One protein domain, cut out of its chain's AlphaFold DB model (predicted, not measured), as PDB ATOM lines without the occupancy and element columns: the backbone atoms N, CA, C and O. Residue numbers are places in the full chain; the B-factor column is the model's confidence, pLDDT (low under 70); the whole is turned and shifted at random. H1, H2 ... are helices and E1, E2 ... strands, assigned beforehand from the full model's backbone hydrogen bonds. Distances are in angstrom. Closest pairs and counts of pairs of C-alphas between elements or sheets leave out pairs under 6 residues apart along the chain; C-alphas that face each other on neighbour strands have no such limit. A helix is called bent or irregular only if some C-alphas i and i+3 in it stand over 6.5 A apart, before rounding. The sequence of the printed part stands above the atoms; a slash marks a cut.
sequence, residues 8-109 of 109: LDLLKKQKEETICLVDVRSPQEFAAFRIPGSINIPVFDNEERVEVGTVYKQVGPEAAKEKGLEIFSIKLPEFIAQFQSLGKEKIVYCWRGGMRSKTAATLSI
ATOM      1  N   LEU A   8     122.663 124.261  17.033       96.25
ATOM      2  CA  LEU A   8     123.005 123.869  15.662       96.25
ATOM      3  C   LEU A   8     124.471 124.169  15.330       96.25
ATOM      4  O   LEU A   8     125.130 123.347  14.690       96.25
ATOM      5  N   ASP A   9     124.998 125.290  15.822       95.94
ATOM      6  CA  ASP A   9     126.400 125.664  15.640       95.94
ATOM      7  C   ASP A   9     127.328 124.751  16.442       95.94
ATOM      8  O   ASP A   9     128.357 124.309  15.924       95.94
ATOM      9  N   LEU A  10     126.934 124.389  17.670       95.31
ATOM     10  CA  LEU A  10     127.638 123.390  18.476       95.31
ATOM     11  C   LEU A  10     127.750 122.057  17.724       95.31
ATOM     12  O   LEU A  10     128.843 121.505  17.603       95.31
ATOM     13  N   LEU A  11     126.632 121.539  17.208       94.50
ATOM     14  CA  LEU A  11     126.607 120.262  16.490       94.50
ATOM     15  C   LEU A  11     127.428 120.311  15.198       94.50
ATOM     16  O   LEU A  11     128.073 119.324  14.844       94.50
ATOM     17  N   LYS A  12     127.430 121.450  14.497       95.81
ATOM     18  CA  LYS A  12     128.272 121.662  13.317       95.81
ATOM     19  C   LYS A  12     129.757 121.608  13.683       95.81
ATOM     20  O   LYS A  12     130.483 120.786  13.129       95.81
ATOM     21  N   LYS A  13     130.184 122.401  14.669       95.12
ATOM     22  CA  LYS A  13     131.572 122.422  15.158       95.12
ATOM     23  C   LYS A  13     132.026 121.059  15.690       95.12
ATOM     24  O   LYS A  13     133.174 120.670  15.492       95.12
ATOM     25  N   GLN A  14     131.126 120.307  16.327       93.38
ATOM     26  CA  GLN A  14     131.413 118.951  16.796       93.38
ATOM     27  C   GLN A  14     131.727 118.000  15.634       93.38
ATOM     28  O   GLN A  14     132.689 117.242  15.724       93.38
ATOM     29  N   LYS A  15     130.957 118.059  14.537       93.75
ATOM     30  CA  LYS A  15     131.208 117.250  13.328       93.75
ATOM     31  C   LYS A  15     132.518 117.607  12.632       93.75
ATOM     32  O   LYS A  15     133.139 116.740  12.035       93.75
ATOM     33  N   GLU A  16     132.917 118.872  12.699       95.06
ATOM     34  CA  GLU A  16     134.183 119.365  12.145       95.06
ATOM     35  C   GLU A  16     135.385 119.063  13.062       95.06
ATOM     36  O   GLU A  16     136.519 119.368  12.709       95.06
ATOM     37  N   GLU A  17     135.149 118.486  14.248       91.69
ATOM     38  CA  GLU A  17     136.155 118.210  15.280       91.69
ATOM     39  C   GLU A  17     136.997 119.437  15.686       91.69
ATOM     40  O   GLU A  17     138.129 119.301  16.158       91.69
ATOM     41  N   THR A  18     136.449 120.647  15.552       93.88
ATOM     42  CA  THR A  18     137.155 121.914  15.829       93.88
ATOM     43  C   THR A  18     137.085 122.346  17.295       93.88
ATOM     44  O   THR A  18     137.800 123.258  17.712       93.88
ATOM     45  N   ILE A  19     136.265 121.663  18.096       95.69
ATOM     46  CA  ILE A  19     135.994 121.994  19.498       95.69
ATOM     47  C   ILE A  19     136.398 120.872  20.457       95.69
ATOM     48  O   ILE A  19     136.470 119.698  20.095       95.69
ATOM     49  N   CYS A  20     136.594 121.241  21.718       96.38
ATOM     50  CA  CYS A  20     136.559 120.344  22.859       96.38
ATOM     51  C   CYS A  20     135.335 120.685  23.713       96.38
ATOM     52  O   CYS A  20     135.211 121.800  24.225       96.38
ATOM     53  N   LEU A  21     134.418 119.727  23.841       96.62
ATOM     54  CA  LEU A  21     133.221 119.880  24.655       96.62
ATOM     55  C   LEU A  21     133.512 119.406  26.082       96.62
ATOM     56  O   LEU A  21     133.824 118.235  26.300       96.62
ATOM     57  N   VAL A  22     133.401 120.308  27.051       97.62
ATOM     58  CA  VAL A  22     133.788 120.078  28.444       97.62
ATOM     59  C   VAL A  22     132.561 120.131  29.347       97.62
ATOM     60  O   VAL A  22     131.891 121.159  29.461       97.62
ATOM     61  N   ASP A  23     132.275 119.016  30.012       98.25
ATOM     62  CA  ASP A  23     131.283 118.920  31.077       98.25
ATOM     63  C   ASP A  23     131.941 119.234  32.420       98.25
ATOM     64  O   ASP A  23     132.848 118.516  32.850       98.25
ATOM     65  N   VAL A  24     131.470 120.278  33.102       98.06
ATOM     66  CA  VAL A  24     132.004 120.682  34.414       98.06
ATOM     67  C   VAL A  24     131.141 120.238  35.596       98.06
ATOM     68  O   VAL A  24     131.298 120.722  36.722       98.06
ATOM     69  N   ARG A  25     130.170 119.349  35.353       98.38
ATOM     70  CA  ARG A  25     129.395 118.687  36.410       98.38
ATOM     71  C   ARG A  25     130.246 117.643  37.139       98.38
ATOM     72  O   ARG A  25     131.338 117.306  36.692       98.38
ATOM     73  N   SER A  26     129.727 117.140  38.257       98.38
ATOM     74  CA  SER A  26     130.392 116.082  39.028       98.38
ATOM     75  C   SER A  26     130.585 114.798  38.202       98.38
ATOM     76  O   SER A  26     129.791 114.542  37.285       98.38
ATOM     77  N   PRO A  27     131.582 113.958  38.533       98.44
ATOM     78  CA  PRO A  27     131.809 112.689  37.844       98.44
ATOM     79  C   PRO A  27     130.570 111.785  37.804       98.44
ATOM     80  O   PRO A  27     130.292 111.155  36.784       98.44
ATOM     81  N   GLN A  28     129.772 111.760  38.876       98.31
ATOM     82  CA  GLN A  28     128.520 111.006  38.931       98.31
ATOM     83  C   GLN A  28     127.464 111.573  37.969       98.31
ATOM     84  O   GLN A  28     126.816 110.806  37.256       98.31
ATOM     85  N   GLU A  29     127.301 112.902  37.904       98.12
ATOM     86  CA  GLU A  29     126.398 113.553  36.938       98.12
ATOM     87  C   GLU A  29     126.808 113.234  35.484       98.12
ATOM     88  O   GLU A  29     125.936 113.034  34.639       98.12
ATOM     89  N   PHE A  30     128.113 113.176  35.199       98.44
ATOM     90  CA  PHE A  30     128.666 112.850  33.881       98.44
ATOM     91  C   PHE A  30     128.507 111.372  33.503       98.44
ATOM     92  O   PHE A  30     128.164 111.056  32.363       98.44
ATOM     93  N   ALA A  31     128.735 110.465  34.458       98.06
ATOM     94  CA  ALA A  31     128.585 109.027  34.259       98.06
ATOM     95  C   ALA A  31     127.121 108.626  34.022       98.06
ATOM     96  O   ALA A  31     126.856 107.730  33.224       98.06
ATOM     97  N   ALA A  32     126.174 109.303  34.683       97.81
ATOM     98  CA  ALA A  32     124.748 109.045  34.507       97.81
ATOM     99  C   ALA A  32     124.272 109.375  33.085       97.81
ATOM    100  O   ALA A  32     123.521 108.610  32.485       97.81
ATOM    101  N   PHE A  33     124.698 110.519  32.550       96.88
ATOM    102  CA  PHE A  33     124.479 110.903  31.159       96.88
ATOM    103  C   PHE A  33     125.360 112.097  30.804       96.88
ATOM    104  O   PHE A  33     125.664 112.932  31.653       96.88
ATOM    105  N   ARG A  34     125.708 112.239  29.528       97.06
ATOM    106  CA  ARG A  34     126.530 113.343  29.020       97.06
ATOM    107  C   ARG A  34     126.268 113.569  27.541       97.06
ATOM    108  O   ARG A  34     125.715 112.696  26.872       97.06
ATOM    109  N   ILE A  35     126.698 114.717  27.028       95.62
ATOM    110  CA  ILE A  35     126.721 114.937  25.581       95.62
ATOM    111  C   ILE A  35     127.808 114.022  24.983       95.62
ATOM    112  O   ILE A  35     128.934 114.027  25.483       95.62
ATOM    113  N   PRO A  36     127.514 113.212  23.949       94.94
ATOM    114  CA  PRO A  36     128.514 112.345  23.332       94.94
ATOM    115  C   PRO A  36     129.765 113.117  22.900       94.94
ATOM    116  O   PRO A  36     129.668 114.232  22.393       94.94
ATOM    117  N   GLY A  37     130.940 112.526  23.118       94.50
ATOM    118  CA  GLY A  37     132.227 113.152  22.805       94.50
ATOM    119  C   GLY A  37     132.695 114.215  23.805       94.50
ATOM    120  O   GLY A  37     133.785 114.750  23.620       94.50
ATOM    121  N   SER A  38     131.929 114.518  24.861       97.12
ATOM    122  CA  SER A  38     132.405 115.418  25.912       97.12
ATOM    123  C   SER A  38     133.399 114.743  26.858       97.12
ATOM    124  O   SER A  38     133.311 113.541  27.139       97.12
ATOM    125  N   ILE A  39     134.330 115.541  27.377       97.56
ATOM    126  CA  ILE A  39     135.222 115.181  28.485       97.56
ATOM    127  C   ILE A  39     134.699 115.784  29.791       97.56
ATOM    128  O   ILE A  39     133.945 116.757  29.762       97.56
ATOM    129  N   ASN A  40     135.095 115.226  30.935       98.31
ATOM    130  CA  ASN A  40     134.715 115.752  32.243       98.31
ATOM    131  C   ASN A  40     135.902 116.452  32.904       98.31
ATOM    132  O   ASN A  40     136.932 115.823  33.118       98.31
ATOM    133  N   ILE A  41     135.732 117.733  33.231       97.75
ATOM    134  CA  ILE A  41     136.653 118.503  34.077       97.75
ATOM    135  C   ILE A  41     135.794 119.138  35.181       97.75
ATOM    136  O   ILE A  41     135.246 120.227  34.992       97.75
ATOM    137  N   PRO A  42     135.554 118.426  36.293       97.62
ATOM    138  CA  PRO A  42     134.549 118.814  37.274       97.62
ATOM    139  C   PRO A  42     134.975 120.041  38.091       97.62
ATOM    140  O   PRO A  42     136.095 120.111  38.588       97.62
ATOM    141  N   VAL A  43     134.051 120.986  38.311       97.06
ATOM    142  CA  VAL A  43     134.249 122.054  39.320       97.06
ATOM    143  C   VAL A  43     134.210 121.463  40.736       97.06
ATOM    144  O   VAL A  43     134.994 121.842  41.607       97.06
ATOM    145  N   PHE A  44     133.312 120.500  40.946       97.75
ATOM    146  CA  PHE A  44     133.142 119.772  42.200       97.75
ATOM    147  C   PHE A  44     133.134 118.271  41.928       97.75
ATOM    148  O   PHE A  44     132.497 117.838  40.961       97.75
ATOM    149  N   ASP A  45     133.791 117.495  42.783       98.06
ATOM    150  CA  ASP A  45     133.598 116.049  42.860       98.06
ATOM    151  C   ASP A  45     132.180 115.711  43.370       98.06
ATOM    152  O   ASP A  45     131.298 116.574  43.442       98.06
ATOM    153  N   ASN A  46     131.903 114.434  43.636       98.31
ATOM    154  CA  ASN A  46     130.552 114.014  44.006       98.31
ATOM    155  C   ASN A  46     130.172 114.511  45.406       98.31
ATOM    156  O   ASN A  46     129.057 114.996  45.610       98.31
ATOM    157  N   GLU A  47     131.097 114.413  46.350       98.25
ATOM    158  CA  GLU A  47     130.936 114.769  47.751       98.25
ATOM    159  C   GLU A  47     130.779 116.287  47.912       98.25
ATOM    160  O   GLU A  47     129.775 116.755  48.456       98.25
ATOM    161  N   GLU A  48     131.686 117.068  47.330       98.12
ATOM    162  CA  GLU A  48     131.644 118.531  47.295       98.12
ATOM    163  C   GLU A  48     130.366 119.030  46.600       98.12
ATOM    164  O   GLU A  48     129.726 119.995  47.027       98.12
ATOM    165  N   ARG A  49     129.931 118.354  45.524       97.81
ATOM    166  CA  ARG A  49     128.680 118.681  44.826       97.81
ATOM    167  C   ARG A  49     127.464 118.474  45.723       97.81
ATOM    168  O   ARG A  49     126.499 119.247  45.610       97.81
ATOM    169  N   VAL A  50     127.456 117.433  46.552       98.00
ATOM    170  CA  VAL A  50     126.393 117.186  47.534       98.00
ATOM    171  C   VAL A  50     126.440 118.244  48.630       98.00
ATOM    172  O   VAL A  50     125.394 118.816  48.942       98.00
ATOM    173  N   GLU A  51     127.624 118.570  49.145       98.19
ATOM    174  CA  GLU A  51     127.824 119.580  50.186       98.19
ATOM    175  C   GLU A  51     127.328 120.961  49.735       98.19
ATOM    176  O   GLU A  51     126.374 121.500  50.301       98.19
ATOM    177  N   VAL A  52     127.879 121.498  48.640       97.50
ATOM    178  CA  VAL A  52     127.486 122.806  48.085       97.50
ATOM    179  C   VAL A  52     126.006 122.811  47.698       97.50
ATOM    180  O   VAL A  52     125.291 123.789  47.924       97.50
ATOM    181  N   GLY A  53     125.508 121.703  47.141       96.50
ATOM    182  CA  GLY A  53     124.094 121.553  46.799       96.50
ATOM    183  C   GLY A  53     123.165 121.558  48.016       96.50
ATOM    184  O   GLY A  53     122.034 122.034  47.916       96.50
ATOM    185  N   THR A  54     123.633 121.043  49.151       98.12
ATOM    186  CA  THR A  54     122.897 121.034  50.419       98.12
ATOM    187  C   THR A  54     122.854 122.436  51.009       98.12
ATOM    188  O   THR A  54     121.762 122.924  51.297       98.12
ATOM    189  N   VAL A  55     123.997 123.130  51.066       98.00
ATOM    190  CA  VAL A  55     124.070 124.535  51.502       98.00
ATOM    191  C   VAL A  55     123.160 125.418  50.647       98.00
ATOM    192  O   VAL A  55     122.386 126.207  51.185       98.00
ATOM    193  N   TYR A  56     123.162 125.228  49.323       96.62
ATOM    194  CA  TYR A  56     122.303 125.989  48.412       96.62
ATOM    195  C   TYR A  56     120.818 125.841  48.750       96.62
ATOM    196  O   TYR A  56     120.072 126.816  48.712       96.62
ATOM    197  N   LYS A  57     120.378 124.615  49.060       96.81
ATOM    198  CA  LYS A  57     118.972 124.326  49.371       96.81
ATOM    199  C   LYS A  57     118.568 124.760  50.776       96.81
ATOM    200  O   LYS A  57     117.428 125.171  50.954       96.81
ATOM    201  N   GLN A  58     119.451 124.597  51.757       97.69
ATOM    202  CA  GLN A  58     119.119 124.791  53.170       97.69
ATOM    203  C   GLN A  58     119.364 126.221  53.653       97.69
ATOM    204  O   GLN A  58     118.580 126.733  54.444       97.69
ATOM    205  N   VAL A  59     120.441 126.854  53.187       97.50
ATOM    206  CA  VAL A  59     120.883 128.177  53.657       97.50
ATOM    207  C   VAL A  59     120.640 129.237  52.590       97.50
ATOM    208  O   VAL A  59     120.161 130.326  52.889       97.50
ATOM    209  N   GLY A  60     120.929 128.905  51.331       97.19
ATOM    210  CA  GLY A  60     120.637 129.763  50.191       97.19
ATOM    211  C   GLY A  60     121.823 129.965  49.246       97.19
ATOM    212  O   GLY A  60     122.914 129.426  49.456       97.19
ATOM    213  N   PRO A  61     121.610 130.744  48.171       95.12
ATOM    214  CA  PRO A  61     122.563 130.866  47.077       95.12
ATOM    215  C   PRO A  61     123.879 131.534  47.481       95.12
ATOM    216  O   PRO A  61     124.918 131.054  47.049       95.12
ATOM    217  N   GLU A  62     123.872 132.595  48.295       96.75
ATOM    218  CA  GLU A  62     125.118 133.293  48.670       96.75
ATOM    219  C   GLU A  62     126.042 132.409  49.514       96.75
ATOM    220  O   GLU A  62     127.205 132.234  49.157       96.75
ATOM    221  N   ALA A  63     125.512 131.736  50.541       97.56
ATOM    222  CA  ALA A  63     126.291 130.797  51.351       97.56
ATOM    223  C   ALA A  63     126.881 129.650  50.506       97.56
ATOM    224  O   ALA A  63     128.018 129.228  50.706       97.56
ATOM    225  N   ALA A  64     126.133 129.164  49.511       97.06
ATOM    226  CA  ALA A  64     126.634 128.143  48.596       97.06
ATOM    227  C   ALA A  64     127.740 128.660  47.666       97.06
ATOM    228  O   ALA A  64     128.626 127.889  47.301       97.06
ATOM    229  N   LYS A  65     127.709 129.944  47.280       95.69
ATOM    230  CA  LYS A  65     128.800 130.560  46.511       95.69
ATOM    231  C   LYS A  65     130.064 130.668  47.347       95.69
ATOM    232  O   LYS A  65     131.121 130.306  46.847       95.69
ATOM    233  N   GLU A  66     129.953 131.130  48.590       97.06
ATOM    234  CA  GLU A  66     131.091 131.221  49.511       97.06
ATOM    235  C   GLU A  66     131.718 129.844  49.728       97.06
ATOM    236  O   GLU A  66     132.916 129.670  49.509       97.06
ATOM    237  N   LYS A  67     130.891 128.835  50.032       97.50
ATOM    238  CA  LYS A  67     131.371 127.462  50.210       97.50
ATOM    239  C   LYS A  67     131.981 126.882  48.935       97.50
ATOM    240  O   LYS A  67     133.025 126.237  48.968       97.50
ATOM    241  N   GLY A  68     131.344 127.131  47.794       96.50
ATOM    242  CA  GLY A  68     131.854 126.707  46.496       96.50
ATOM    243  C   GLY A  68     133.196 127.354  46.154       96.50
ATOM    244  O   GLY A  68     134.065 126.676  45.615       96.50
ATOM    245  N   LEU A  69     133.384 128.634  46.483       95.88
ATOM    246  CA  LEU A  69     134.644 129.348  46.287       95.88
ATOM    247  C   LEU A  69     135.749 128.787  47.183       95.88
ATOM    248  O   LEU A  69     136.846 128.548  46.686       95.88
ATOM    249  N   GLU A  70     135.458 128.540  48.463       96.81
ATOM    250  CA  GLU A  70     136.390 127.920  49.412       96.81
ATOM    251  C   GLU A  70     136.942 126.606  48.841       96.81
ATOM    252  O   GLU A  70     138.148 126.476  48.640       96.81
ATOM    253  N   ILE A  71     136.048 125.684  48.473       96.56
ATOM    254  CA  ILE A  71     136.400 124.373  47.916       96.56
ATOM    255  C   ILE A  71     137.156 124.516  46.590       96.56
ATOM    256  O   ILE A  71     138.206 123.907  46.376       96.56
ATOM    257  N   PHE A  72     136.622 125.316  45.665       95.50
ATOM    258  CA  PHE A  72     137.154 125.383  44.309       95.50
ATOM    259  C   PHE A  72     138.512 126.088  44.246       95.50
ATOM    260  O   PHE A  72     139.358 125.695  43.444       95.50
ATOM    261  N   SER A  73     138.754 127.076  45.116       95.38
ATOM    262  CA  SER A  73     140.000 127.854  45.150       95.38
ATOM    263  C   SER A  73     141.252 126.987  45.306       95.38
ATOM    264  O   SER A  73     142.269 127.255  44.668       95.38
ATOM    265  N   ILE A  74     141.149 125.901  46.075       96.19
ATOM    266  CA  ILE A  74     142.234 124.946  46.338       96.19
ATOM    267  C   ILE A  74     142.639 124.209  45.051       96.19
ATOM    268  O   ILE A  74     143.813 123.913  44.836       96.19
ATOM    269  N   LYS A  75     141.671 123.948  44.167       94.50
ATOM    270  CA  LYS A  75     141.837 123.145  42.947       94.50
ATOM    271  C   LYS A  75     142.071 123.986  41.691       94.50
ATOM    272  O   LYS A  75     142.296 123.429  40.617       94.50
ATOM    273  N   LEU A  76     142.026 125.317  41.804       94.56
ATOM    274  CA  LEU A  76     142.143 126.233  40.666       94.56
ATOM    275  C   LEU A  76     143.379 125.985  39.787       94.56
ATOM    276  O   LEU A  76     143.202 125.941  38.570       94.56
ATOM    277  N   PRO A  77     144.602 125.804  40.330       95.06
ATOM    278  CA  PRO A  77     145.784 125.630  39.487       95.06
ATOM    279  C   PRO A  77     145.694 124.392  38.591       95.06
ATOM    280  O   PRO A  77     145.961 124.473  37.392       95.06
ATOM    281  N   GLU A  78     145.267 123.260  39.153       95.06
ATOM    282  CA  GLU A  78     145.110 122.014  38.403       95.06
ATOM    283  C   GLU A  78     143.963 122.117  37.394       95.06
ATOM    284  O   GLU A  78     144.125 121.745  36.232       95.06
ATOM    285  N   PHE A  79     142.831 122.693  37.804       95.81
ATOM    286  CA  PHE A  79     141.683 122.913  36.928       95.81
ATOM    287  C   PHE A  79     142.070 123.744  35.696       95.81
ATOM    288  O   PHE A  79     141.781 123.360  34.563       95.81
ATOM    289  N   ILE A  80     142.785 124.855  35.895       95.19
ATOM    290  CA  ILE A  80     143.261 125.715  34.805       95.19
ATOM    291  C   ILE A  80     144.246 124.960  33.905       95.19
ATOM    292  O   ILE A  80     144.123 125.037  32.682       95.19
ATOM    293  N   ALA A  81     145.180 124.194  34.477       95.06
ATOM    294  CA  ALA A  81     146.140 123.411  33.701       95.06
ATOM    295  C   ALA A  81     145.447 122.376  32.792       95.06
ATOM    296  O   ALA A  81     145.809 122.243  31.620       95.06
ATOM    297  N   GLN A  82     144.403 121.700  33.289       95.81
ATOM    298  CA  GLN A  82     143.616 120.760  32.485       95.81
ATOM    299  C   GLN A  82     142.967 121.463  31.284       95.81
ATOM    300  O   GLN A  82     143.083 120.980  30.158       95.81
ATOM    301  N   PHE A  83     142.367 122.642  31.476       94.94
ATOM    302  CA  PHE A  83     141.781 123.423  30.381       94.94
ATOM    303  C   PHE A  83     142.812 123.967  29.384       94.94
ATOM    304  O   PHE A  83     142.557 123.971  28.178       94.94
ATOM    305  N   GLN A  84     143.979 124.408  29.858       93.19
ATOM    306  CA  GLN A  84     145.061 124.890  28.995       93.19
ATOM    307  C   GLN A  84     145.640 123.779  28.118       93.19
ATOM    308  O   GLN A  84     146.044 124.046  26.988       93.19
ATOM    309  N   SER A  85     145.619 122.532  28.594       93.94
ATOM    310  CA  SER A  85     146.047 121.374  27.804       93.94
ATOM    311  C   SER A  85     145.118 121.066  26.617       93.94
ATOM    312  O   SER A  85     145.505 120.354  25.688       93.94
ATOM    313  N   LEU A  86     143.902 121.628  26.602       92.44
ATOM    314  CA  LEU A  86     142.960 121.470  25.497       92.44
ATOM    315  C   LEU A  86     143.385 122.370  24.325       92.44
ATOM    316  O   LEU A  86     143.158 123.581  24.320       92.44
ATOM    317  N   GLY A  87     143.975 121.768  23.292       88.44
ATOM    318  CA  GLY A  87     144.453 122.458  22.081       88.44
ATOM    319  C   GLY A  87     143.371 122.893  21.081       88.44
ATOM    320  O   GLY A  87     143.696 123.210  19.941       88.44
ATOM    321  N   LYS A  88     142.089 122.875  21.467       90.38
ATOM    322  CA  LYS A  88     140.937 123.236  20.620       90.38
ATOM    323  C   LYS A  88     140.111 124.347  21.268       90.38
ATOM    324  O   LYS A  88     140.280 124.647  22.453       90.38
ATOM    325  N   GLU A  89     139.204 124.943  20.498       93.31
ATOM    326  CA  GLU A  89     138.181 125.846  21.034       93.31
ATOM    327  C   GLU A  89     137.361 125.110  22.105       93.31
ATOM    328  O   GLU A  89     136.921 123.981  21.886       93.31
ATOM    329  N   LYS A  90     137.187 125.712  23.284       94.94
ATOM    330  CA  LYS A  90     136.517 125.065  24.416       94.94
ATOM    331  C   LYS A  90     135.063 125.494  24.462       94.94
ATOM    332  O   LYS A  90     134.777 126.685  24.525       94.94
ATOM    333  N   ILE A  91     134.158 124.524  24.514       96.06
ATOM    334  CA  ILE A  91     132.754 124.768  24.834       96.06
ATOM    335  C   ILE A  91     132.463 124.095  26.159       96.06
ATOM    336  O   ILE A  91     132.658 122.893  26.308       96.06
ATOM    337  N   VAL A  92     132.003 124.879  27.123       96.62
ATOM    338  CA  VAL A  92     131.840 124.434  28.504       96.62
ATOM    339  C   VAL A  92     130.365 124.397  28.850       96.62
ATOM    340  O   VAL A  92     129.657 125.384  28.656       96.62
ATOM    341  N   TYR A  93     129.894 123.287  29.411       97.12
ATOM    342  CA  TYR A  93     128.520 123.182  29.878       97.12
ATOM    343  C   TYR A  93     128.438 122.621  31.291       97.12
ATOM    344  O   TYR A  93     129.271 121.853  31.768       97.12
ATOM    345  N   CYS A  94     127.381 123.027  31.978       96.44
ATOM    346  CA  CYS A  94     126.908 122.367  33.180       96.44
ATOM    347  C   CYS A  94     125.423 122.042  32.989       96.44
ATOM    348  O   CYS A  94     124.892 122.174  31.891       96.44
ATOM    349  N   TRP A  95     124.717 121.663  34.054       93.38
ATOM    350  CA  TRP A  95     123.324 121.220  33.941       93.38
ATOM    351  C   TRP A  95     122.379 122.230  33.258       93.38
ATOM    352  O   TRP A  95     121.452 121.834  32.564       93.38
ATOM    353  N   ARG A  96     122.578 123.534  33.495       92.75
ATOM    354  CA  ARG A  96     121.646 124.614  33.100       92.75
ATOM    355  C   ARG A  96     122.351 125.886  32.611       92.75
ATOM    356  O   ARG A  96     121.755 126.952  32.648       92.75
ATOM    357  N   GLY A  97     123.637 125.813  32.260       91.62
ATOM    358  CA  GLY A  97     124.408 127.017  31.897       91.62
ATOM    359  C   GLY A  97     124.541 128.043  33.038       91.62
ATOM    360  O   GLY A  97     124.610 129.248  32.810       91.62
ATOM    361  N   GLY A  98     124.514 127.577  34.290       93.19
ATOM    362  CA  GLY A  98     124.583 128.421  35.483       93.19
ATOM    363  C   GLY A  98     126.013 128.773  35.900       93.19
ATOM    364  O   GLY A  98     126.946 128.781  35.099       93.19
ATOM    365  N   MET A  99     126.195 129.026  37.197       93.25
ATOM    366  CA  MET A  99     127.464 129.521  37.739       93.25
ATOM    367  C   MET A  99     128.651 128.581  37.492       93.25
ATOM    368  O   MET A  99     129.709 129.060  37.127       93.25
ATOM    369  N   ARG A 100     128.471 127.257  37.590       95.31
ATOM    370  CA  ARG A 100     129.562 126.281  37.387       95.31
ATOM    371  C   ARG A 100     130.258 126.443  36.027       95.31
ATOM    372  O   ARG A 100     131.474 126.574  35.977       95.31
ATOM    373  N   SER A 101     129.493 126.471  34.932       95.81
ATOM    374  CA  SER A 101     130.060 126.634  33.585       95.81
ATOM    375  C   SER A 101     130.550 128.054  33.326       95.81
ATOM    376  O   SER A 101     131.575 128.214  32.676       95.81
ATOM    377  N   LYS A 102     129.874 129.078  33.866       94.81
ATOM    378  CA  LYS A 102     130.322 130.475  33.741       94.81
ATOM    379  C   LYS A 102     131.658 130.707  34.449       94.81
ATOM    380  O   LYS A 102     132.558 131.270  33.847       94.81
ATOM    381  N   THR A 103     131.819 130.216  35.677       93.88
ATOM    382  CA  THR A 103     133.075 130.308  36.435       93.88
ATOM    383  C   THR A 103     134.212 129.593  35.712       93.88
ATOM    384  O   THR A 103     135.276 130.180  35.543       93.88
ATOM    385  N   ALA A 104     133.982 128.371  35.224       94.06
ATOM    386  CA  ALA A 104     134.971 127.656  34.420       94.06
ATOM    387  C   ALA A 104     135.347 128.446  33.152       94.06
ATOM    388  O   ALA A 104     136.519 128.671  32.883       94.06
ATOM    389  N   ALA A 105     134.363 128.960  32.411       93.62
ATOM    390  CA  ALA A 105     134.618 129.765  31.221       93.62
ATOM    391  C   ALA A 105     135.343 131.094  31.520       93.62
ATOM    392  O   ALA A 105     136.088 131.586  30.680       93.62
ATOM    393  N   THR A 106     135.140 131.689  32.698       92.62
ATOM    394  CA  THR A 106     135.843 132.909  33.126       92.62
ATOM    395  C   THR A 106     137.302 132.654  33.478       92.62
ATOM    396  O   THR A 106     138.141 133.505  33.204       92.62
ATOM    397  N   LEU A 107     137.600 131.531  34.130       87.19
ATOM    398  CA  LEU A 107     138.921 131.276  34.710       87.19
ATOM    399  C   LEU A 107     139.835 130.453  33.800       87.19
ATOM    400  O   LEU A 107     141.032 130.373  34.055       87.19
ATOM    401  N   SER A 108     139.272 129.803  32.785       74.88
ATOM    402  CA  SER A 108     139.945 128.725  32.053       74.88
ATOM    403  C   SER A 108     139.998 128.931  30.537       74.88
ATOM    404  O   SER A 108     140.376 128.008  29.813       74.88
ATOM    405  N   ILE A 109     139.613 130.119  30.055       63.00
ATOM    406  CA  ILE A 109     139.597 130.507  28.634       63.00
ATOM    407  C   ILE A 109     140.391 131.792  28.434       63.00
ATOM    408  O   ILE A 109     140.125 132.769  29.171       63.00
TER     409      ILE A 109
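Overview. This is residues 8 to 109 of the 109 residues of a protein of Oceanobacillus oncorhynchi (UniProt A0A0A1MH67). A short parallel ribbon of two strands, E1 and E2, has H1 at the end where the strands begin, while beyond their other end stands a helical hairpin made by H3 and the first arm of the bent helix H4. The second arm, H4b, turns off at about a right angle and leads back toward the start of E2, and H5 packs on E2. The printed part has 102 residues with five named helices and two named strands, in the order H1 E1 H2 H3 H4 E2 H5, and is mostly helix. It is compact, with a radius of gyration of the C-alphas of 14.0 A, yet elongated in outline, spanning 44 by 26 by 20 A.

Arrangement. E1, residues 19 to 23, and E2, residues 89 to 93, are parallel neighbours, their directions 24 degrees apart; N 20 and O 89 are 2.8 A apart and N 93 and O 22 are 2.9 A apart, within hydrogen-bond range. Residues 22 to 23 of E1 also pair, parallel, with residues 39 to 40. The closest C-alphas of E2 and H5, residues 99 to 107, are those of Tyr 93 and Ser 101, 5.3 A apart. Those of E1 and H1, residues 8 to 15, are Lys 13 and Ile 19, 6.2 A apart. E1, then H2 at residues 27 to 32, H3 at 46 to 58 and H4 at 61 to 84, then E2 form a strand-helix-strand unit, two parallel neighbour strands with helices between them along the chain. H4 was assigned as one helix by its hydrogen bonds but is bent, with C-alphas 74 and 77 7.7 A apart; its arms H4a, residues 61 to 74, and H4b, residues 77 to 84, stand about perpendicular at 87 degrees. H3 and H4a touch and form a helical hairpin, opposite ways at a shallow tilt of 23 degrees, with the C-alphas of Tyr 56 and Ala 64 closest at 4.8 A. H2 is close to H3 but not clearly touching, with the C-alphas of Gln 28 and Asn 46 closest at 6.2 A. H4b and H5 are also close but not clearly touching, with the C-alphas of Ile 80 and Leu 107 closest at 7.1 A. Every O i to N i+4 pair is within hydrogen-bond range in H1, H2, H3, H4b and H5, and 9 of 10 are in H4a.

Along the chain. E1 is 12.9 A long and E2 13.4 A. H4a measures 20.6 A, H3 18.2 A, H5 12.0 A, H1 10.8 A, H4b 10.5 A and H2 8.6 A. H1 begins at C-alpha 8, (123.005, 123.869, 15.662), and H5 ends at C-alpha 107, (138.921, 131.276, 34.710).

Size, cuts and confidence. The C-alphas farthest apart, those of Glu 16 and Val 59, are 44.5 A apart. The printed part has no cut, and the link from H2 to H3, 13 residues, is long. The mean pLDDT of the printed part is 95.3, and residue 109, the chain's last, is under 70.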